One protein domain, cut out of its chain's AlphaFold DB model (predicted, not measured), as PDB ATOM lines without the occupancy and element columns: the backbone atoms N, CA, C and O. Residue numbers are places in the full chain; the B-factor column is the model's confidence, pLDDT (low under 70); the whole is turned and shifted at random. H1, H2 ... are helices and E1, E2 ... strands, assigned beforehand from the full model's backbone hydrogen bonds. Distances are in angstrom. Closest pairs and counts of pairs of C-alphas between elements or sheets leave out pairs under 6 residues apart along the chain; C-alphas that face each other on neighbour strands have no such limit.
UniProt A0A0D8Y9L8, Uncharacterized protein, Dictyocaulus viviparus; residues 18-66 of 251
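What this domain is: This is residues 18 to 66 of the 251 residues of an uncharacterized protein of Dictyocaulus viviparus (UniProt A0A0D8Y9L8). A small three-stranded sheet, E1-E2-E3, forms one part; the hairpin E4-E5 sits away from it, and H1 folds back from that hairpin to graze the sheet beside edge strand E3. The printed part has 49 residues with five named strands, then one named helix, class mixed; E1 E2 E3 is a meander, each strand the antiparallel neighbour of the one before. It is compact, radius of gyration of the C-alphas 10.6 A, spanning 26 by 24 by 20 A.

Where its parts are: Find C-alpha 19 at (145.451, 119.333, 132.229), where E1, residues 19 to 21, begins its 6.9 A. Next come E2, 27 to 30, 9.7 A; E3, 36 to 39, 10.5 A; E4, 43 to 46, 9.4 A; and E5, 49 to 52, 10.0 A. H1, 55 to 62, runs 10.2 A to C-alpha 62 at (142.733, 108.913, 125.399).

How they stand to each other: Within hydrogen-bond range, find N 20 and O 29, 2.8 A, in hairpin E1-E2; N 28 and O 38, 2.8 A, in hairpin E2-E3; N 44 and O 51, 2.8 A, in hairpin E4-E5. H1 only grazes the three-stranded sheet, with residues 58 to 62; its closest C-alphas to E3 are Phe 61 and Ile 38, 5.9 A. In H1 every O i to N i+4 pair is within range. E3 and E4 are apart.

The domain as a whole: The farthest C-alphas, Gly 47 and Arg 64, are 27.9 A apart. The printed part has no cut, its five links are tight, and no printed residue is under 70 in pLDDT.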
ATOM      1  N   HIS A  18     149.690 117.074 132.813       94.44
ATOM      2  CA  HIS A  18     148.973 118.277 133.213       94.44
ATOM      3  C   HIS A  18     147.742 118.492 132.338       94.44
ATOM      4  O   HIS A  18     147.776 118.266 131.127       94.44
ATOM      5  N   TYR A  19     146.665 118.980 132.947       96.00
ATOM      6  CA  TYR A  19     145.451 119.333 132.229       96.00
ATOM      7  C   TYR A  19     144.845 120.635 132.742       96.00
ATOM      8  O   TYR A  19     145.102 121.068 133.865       96.00
ATOM      9  N   GLU A  20     144.010 121.241 131.909       96.38
ATOM     10  CA  GLU A  20     143.248 122.443 132.202       96.38
ATOM     11  C   GLU A  20     141.760 122.206 131.937       96.38
ATOM     12  O   GLU A  20     141.365 121.575 130.952       96.38
ATOM     13  N   ASN A  21     140.925 122.737 132.830       95.62
ATOM     14  CA  ASN A  21     139.481 122.789 132.653       95.62
ATOM     15  C   ASN A  21     139.071 124.203 132.234       95.62
ATOM     16  O   ASN A  21     139.020 125.110 133.065       95.62
ATOM     17  N   ILE A  22     138.767 124.382 130.950       95.75
ATOM     18  CA  ILE A  22     138.369 125.678 130.399       95.75
ATOM     19  C   ILE A  22     136.844 125.825 130.562       95.75
ATOM     20  O   ILE A  22     136.105 125.003 130.008       95.75
ATOM     21  N   PRO A  23     136.328 126.839 131.290       92.88
ATOM     22  CA  PRO A  23     134.916 126.894 131.684       92.88
ATOM     23  C   PRO A  23     133.915 126.814 130.526       92.88
ATOM     24  O   PRO A  23     132.920 126.098 130.639       92.88
ATOM     25  N   GLN A  24     134.203 127.487 129.409       93.44
ATOM     26  CA  GLN A  24     133.330 127.584 128.232       93.44
ATOM     27  C   GLN A  24     133.419 126.370 127.297       93.44
ATOM     28  O   GLN A  24     132.713 126.324 126.295       93.44
ATOM     29  N   LYS A  25     134.295 125.404 127.590       96.69
ATOM     30  CA  LYS A  25     134.529 124.231 126.744       96.69
ATOM     31  C   LYS A  25     134.029 122.974 127.430       96.69
ATOM     32  O   LYS A  25     134.284 122.769 128.613       96.69
ATOM     33  N   ASN A  26     133.366 122.086 126.697       96.00
ATOM     34  CA  ASN A  26     132.834 120.835 127.263       96.00
ATOM     35  C   ASN A  26     133.892 119.714 127.400       96.00
ATOM     36  O   ASN A  26     133.550 118.550 127.624       96.00
ATOM     37  N   TYR A  27     135.174 120.060 127.300       98.12
ATOM     38  CA  TYR A  27     136.302 119.142 127.353       98.12
ATOM     39  C   TYR A  27     137.431 119.681 128.232       98.12
ATOM     40  O   TYR A  27     137.471 120.858 128.596       98.12
ATOM     41  N   LEU A  28     138.356 118.791 128.564       98.19
ATOM     42  CA  LEU A  28     139.598 119.074 129.267       98.19
ATOM     43  C   LEU A  28     140.739 119.136 128.254       98.19
ATOM     44  O   LEU A  28     140.801 118.299 127.352       98.19
ATOM     45  N   LEU A  29     141.630 120.110 128.409       98.25
ATOM     46  CA  LEU A  29     142.844 120.248 127.608       98.25
ATOM     47  C   LEU A  29     143.997 119.567 128.339       98.25
ATOM     48  O   LEU A  29     144.272 119.923 129.474       98.25
ATOM     49  N   PHE A  30     144.676 118.623 127.699       97.44
ATOM     50  CA  PHE A  30     145.843 117.931 128.240       97.44
ATOM     51  C   PHE A  30     147.112 118.402 127.523       97.44
ATOM     52  O   PHE A  30     147.196 118.384 126.289       97.44
ATOM     53  N   TYR A  31     148.102 118.800 128.318       95.19
ATOM     54  CA  TYR A  31     149.411 119.262 127.871       95.19
ATOM     55  C   TYR A  31     150.334 118.061 127.623       95.19
ATOM     56  O   TYR A  31     151.162 117.713 128.461       95.19
ATOM     57  N   ASP A  32     150.146 117.416 126.473       93.69
ATOM     58  CA  ASP A  32     150.960 116.304 125.963       93.69
ATOM     59  C   ASP A  32     151.582 116.679 124.600       93.69
ATOM     60  O   ASP A  32     151.287 117.738 124.039       93.69
ATOM     61  N   SER A  33     152.452 115.827 124.054       91.44
ATOM     62  CA  SER A  33     153.017 115.973 122.712       91.44
ATOM     63  C   SER A  33     152.593 114.793 121.824       91.44
ATOM     64  O   SER A  33     153.178 113.712 121.924       91.44
ATOM     65  N   PRO A  34     151.588 114.950 120.937       95.00
ATOM     66  CA  PRO A  34     150.833 116.169 120.611       95.00
ATOM     67  C   PRO A  34     149.777 116.547 121.663       95.00
ATOM     68  O   PRO A  34     149.363 115.710 122.461       95.00
ATOM     69  N   THR A  35     149.288 117.795 121.609       97.50
ATOM     70  CA  THR A  35     148.200 118.295 122.466       97.50
ATOM     71  C   THR A  35     146.962 117.411 122.368       97.50
ATOM     72  O   THR A  35     146.595 116.952 121.281       97.50
ATOM     73  N   ARG A  36     146.280 117.209 123.498       98.31
ATOM     74  CA  ARG A  36     145.113 116.331 123.585       98.31
ATOM     75  C   ARG A  36     143.909 117.022 124.203       98.31
ATOM     76  O   ARG A  36     144.059 117.867 125.079       98.31
ATOM     77  N   ILE A  37     142.711 116.627 123.786       98.62
ATOM     78  CA  ILE A  37     141.454 117.017 124.427       98.62
ATOM     79  C   ILE A  37     140.582 115.785 124.690       98.62
ATOM     80  O   ILE A  37     140.546 114.854 123.887       98.62
ATOM     81  N   ILE A  38     139.900 115.759 125.833       98.00
ATOM     82  CA  ILE A  38     139.040 114.643 126.270       98.00
ATOM     83  C   ILE A  38     137.728 115.216 126.815       98.00
ATOM     84  O   ILE A  38     137.787 116.243 127.497       98.00
ATOM     85  N   PRO A  39     136.555 114.593 126.564       97.56
ATOM     86  CA  PRO A  39     135.304 115.024 127.181       97.56
ATOM     87  C   PRO A  39     135.453 115.155 128.696       97.56
ATOM     88  O   PRO A  39     136.217 114.415 129.313       97.56
ATOM     89  N   ARG A  40     134.739 116.093 129.321       95.81
ATOM     90  CA  ARG A  40     134.801 116.225 130.781       95.81
ATOM     91  C   ARG A  40     134.448 114.894 131.455       95.81
ATOM     92  O   ARG A  40     133.397 114.315 131.196       95.81
ATOM     93  N   ILE A  41     135.334 114.445 132.338       95.00
ATOM     94  CA  ILE A  41     135.174 113.244 133.158       95.00
ATOM     95  C   ILE A  41     135.317 113.592 134.637       95.00
ATOM     96  O   ILE A  41     135.855 114.639 135.002       95.00
ATOM     97  N   SER A  42     134.842 112.694 135.492       95.31
ATOM     98  CA  SER A  42     135.047 112.788 136.933       95.31
ATOM     99  C   SER A  42     136.423 112.257 137.329       95.31
ATOM    100  O   SER A  42     136.913 111.278 136.761       95.31
ATOM    101  N   PHE A  43     137.013 112.885 138.343       96.00
ATOM    102  CA  PHE A  43     138.266 112.456 138.953       96.00
ATOM    103  C   PHE A  43     138.085 112.225 140.451       96.00
ATOM    104  O   PHE A  43     137.352 112.957 141.119       96.00
ATOM    105  N   GLN A  44     138.819 111.255 140.977       96.38
ATOM    106  CA  GLN A  44     139.146 111.142 142.390       96.38
ATOM    107  C   GLN A  44     140.369 112.023 142.663       96.38
ATOM    108  O   GLN A  44     141.402 111.881 142.006       96.38
ATOM    109  N   ILE A  45     140.237 112.963 143.600       95.00
ATOM    110  CA  ILE A  45     141.284 113.941 143.907       95.00
ATOM    111  C   ILE A  45     142.055 113.502 145.151       95.00
ATOM    112  O   ILE A  45     141.478 113.335 146.225       95.00
ATOM    113  N   HIS A  46     143.371 113.371 145.007       92.75
ATOM    114  CA  HIS A  46     144.307 113.036 146.074       92.75
ATOM    115  C   HIS A  46     145.393 114.114 146.152       92.75
ATOM    116  O   HIS A  46     146.409 114.054 145.461       92.75
ATOM    117  N   GLY A  47     145.166 115.136 146.981       91.38
ATOM    118  CA  GLY A  47     146.048 116.302 147.041       91.38
ATOM    119  C   GLY A  47     146.038 117.066 145.716       91.38
ATOM    120  O   GLY A  47     145.006 117.605 145.326       91.38
ATOM    121  N   ASN A  48     147.178 117.104 145.028       89.38
ATOM    122  CA  ASN A  48     147.339 117.715 143.703       89.38
ATOM    123  C   ASN A  48     147.242 116.706 142.542       89.38
ATOM    124  O   ASN A  48     147.528 117.072 141.402       89.38
ATOM    125  N   LEU A  49     146.884 115.451 142.820       92.44
ATOM    126  CA  LEU A  49     146.736 114.405 141.813       92.44
ATOM    127  C   LEU A  49     145.260 114.131 141.530       92.44
ATOM    128  O   LEU A  49     144.456 113.972 142.450       92.44
ATOM    129  N   SER A  50     144.936 114.022 140.244       94.75
ATOM    130  CA  SER A  50     143.609 113.660 139.748       94.75
ATOM    131  C   SER A  50     143.675 112.285 139.094       94.75
ATOM    132  O   SER A  50     144.391 112.102 138.112       94.75
ATOM    133  N   ILE A  51     142.917 111.322 139.615       94.06
ATOM    134  CA  ILE A  51     142.826 109.962 139.069       94.06
ATOM    135  C   ILE A  51     141.448 109.802 138.414       94.06
ATOM    136  O   ILE A  51     140.451 110.041 139.094       94.06
ATOM    137  N   PRO A  52     141.339 109.440 137.119       96.19
ATOM    138  CA  PRO A  52     140.044 109.240 136.469       96.19
ATOM    139  C   PRO A  52     139.167 108.251 137.242       96.19
ATOM    140  O   PRO A  52     139.609 107.145 137.548       96.19
ATOM    141  N   SER A  53     137.921 108.629 137.536       96.56
ATOM    142  CA  SER A  53     136.991 107.750 138.261       96.56
ATOM    143  C   SER A  53     136.592 106.522 137.436       96.56
ATOM    144  O   SER A  53     136.368 105.453 137.996       96.56
ATOM    145  N   ASP A  54     136.520 106.675 136.111       96.44
ATOM    146  CA  ASP A  54     136.329 105.589 135.150       96.44
ATOM    147  C   ASP A  54     137.575 105.484 134.263       96.44
ATOM    148  O   ASP A  54     137.746 106.204 133.273       96.44
ATOM    149  N   ILE A  55     138.477 104.591 134.663       95.31
ATOM    150  CA  ILE A  55     139.756 104.367 133.986       95.31
ATOM    151  C   ILE A  55     139.536 103.792 132.579       95.31
ATOM    152  O   ILE A  55     140.234 104.175 131.641       95.31
ATOM    153  N   GLY A  56     138.555 102.898 132.411       96.31
ATOM    154  CA  GLY A  56     138.257 102.270 131.123       96.31
ATOM    155  C   GLY A  56     137.791 103.302 130.098       96.31
ATOM    156  O   GLY A  56     138.371 103.416 129.015       96.31
ATOM    157  N   ARG A  57     136.812 104.130 130.480       96.81
ATOM    158  CA  ARG A  57     136.321 105.230 129.642       96.81
ATOM    159  C   ARG A  57     137.411 106.250 129.341       96.81
ATOM    160  O   ARG A  57     137.515 106.705 128.201       96.81
ATOM    161  N   PHE A  58     138.243 106.588 130.327       97.12
ATOM    162  CA  PHE A  58     139.371 107.491 130.114       97.12
ATOM    163  C   PHE A  58     140.309 106.973 129.023       97.12
ATOM    164  O   PHE A  58     140.673 107.740 128.136       97.12
ATOM    165  N   PHE A  59     140.657 105.682 129.026       97.19
ATOM    166  CA  PHE A  59     141.508 105.114 127.979       97.19
ATOM    167  C   PHE A  59     140.848 105.131 126.600       97.19
ATOM    168  O   PHE A  59     141.534 105.391 125.610       97.19
ATOM    169  N   GLU A  60     139.538 104.903 126.506       97.19
ATOM    170  CA  GLU A  60     138.828 105.031 125.230       97.19
ATOM    171  C   GLU A  60     138.849 106.465 124.694       97.19
ATOM    172  O   GLU A  60     139.077 106.669 123.498       97.19
ATOM    173  N   PHE A  61     138.707 107.470 125.558       98.12
ATOM    174  CA  PHE A  61     138.882 108.865 125.157       98.12
ATOM    175  C   PHE A  61     140.343 109.193 124.829       98.12
ATOM    176  O   PHE A  61     140.611 109.861 123.834       98.12
ATOM    177  N   TRP A  62     141.301 108.676 125.600       97.62
ATOM    178  CA  TRP A  62     142.733 108.913 125.399       97.62
ATOM    179  C   TRP A  62     143.237 108.389 124.052       97.62
ATOM    180  O   TRP A  62     144.010 109.058 123.366       97.62
ATOM    181  N   LYS A  63     142.750 107.223 123.613       97.00
ATOM    182  CA  LYS A  63     143.042 106.675 122.276       97.00
ATOM    183  C   LYS A  63     142.625 107.620 121.144       97.00
ATOM    184  O   LYS A  63     143.185 107.529 120.057       97.00
ATOM    185  N   ARG A  64     141.656 108.504 121.402       97.94
ATOM    186  CA  ARG A  64     141.026 109.402 120.426       97.94
ATOM    187  C   ARG A  64     141.367 110.875 120.655       97.94
ATOM    188  O   ARG A  64     140.844 111.732 119.957       97.94
ATOM    189  N   SER A  65     142.226 111.188 121.626       98.12
ATOM    190  CA  SER A  65     142.317 112.538 122.189       98.12
ATOM    191  C   SER A  65     143.214 113.511 121.436       98.12
ATOM    192  O   SER A  65     143.196 114.691 121.765       98.12
ATOM    193  N   ILE A  66     144.001 113.062 120.453       98.44
ATOM    194  CA  ILE A  66     144.927 113.937 119.715       98.44
ATOM    195  C   ILE A  66     144.137 115.073 119.062       98.44
ATOM    196  O   ILE A  66     143.245 114.818 118.254       98.44
TER     197      ILE A  66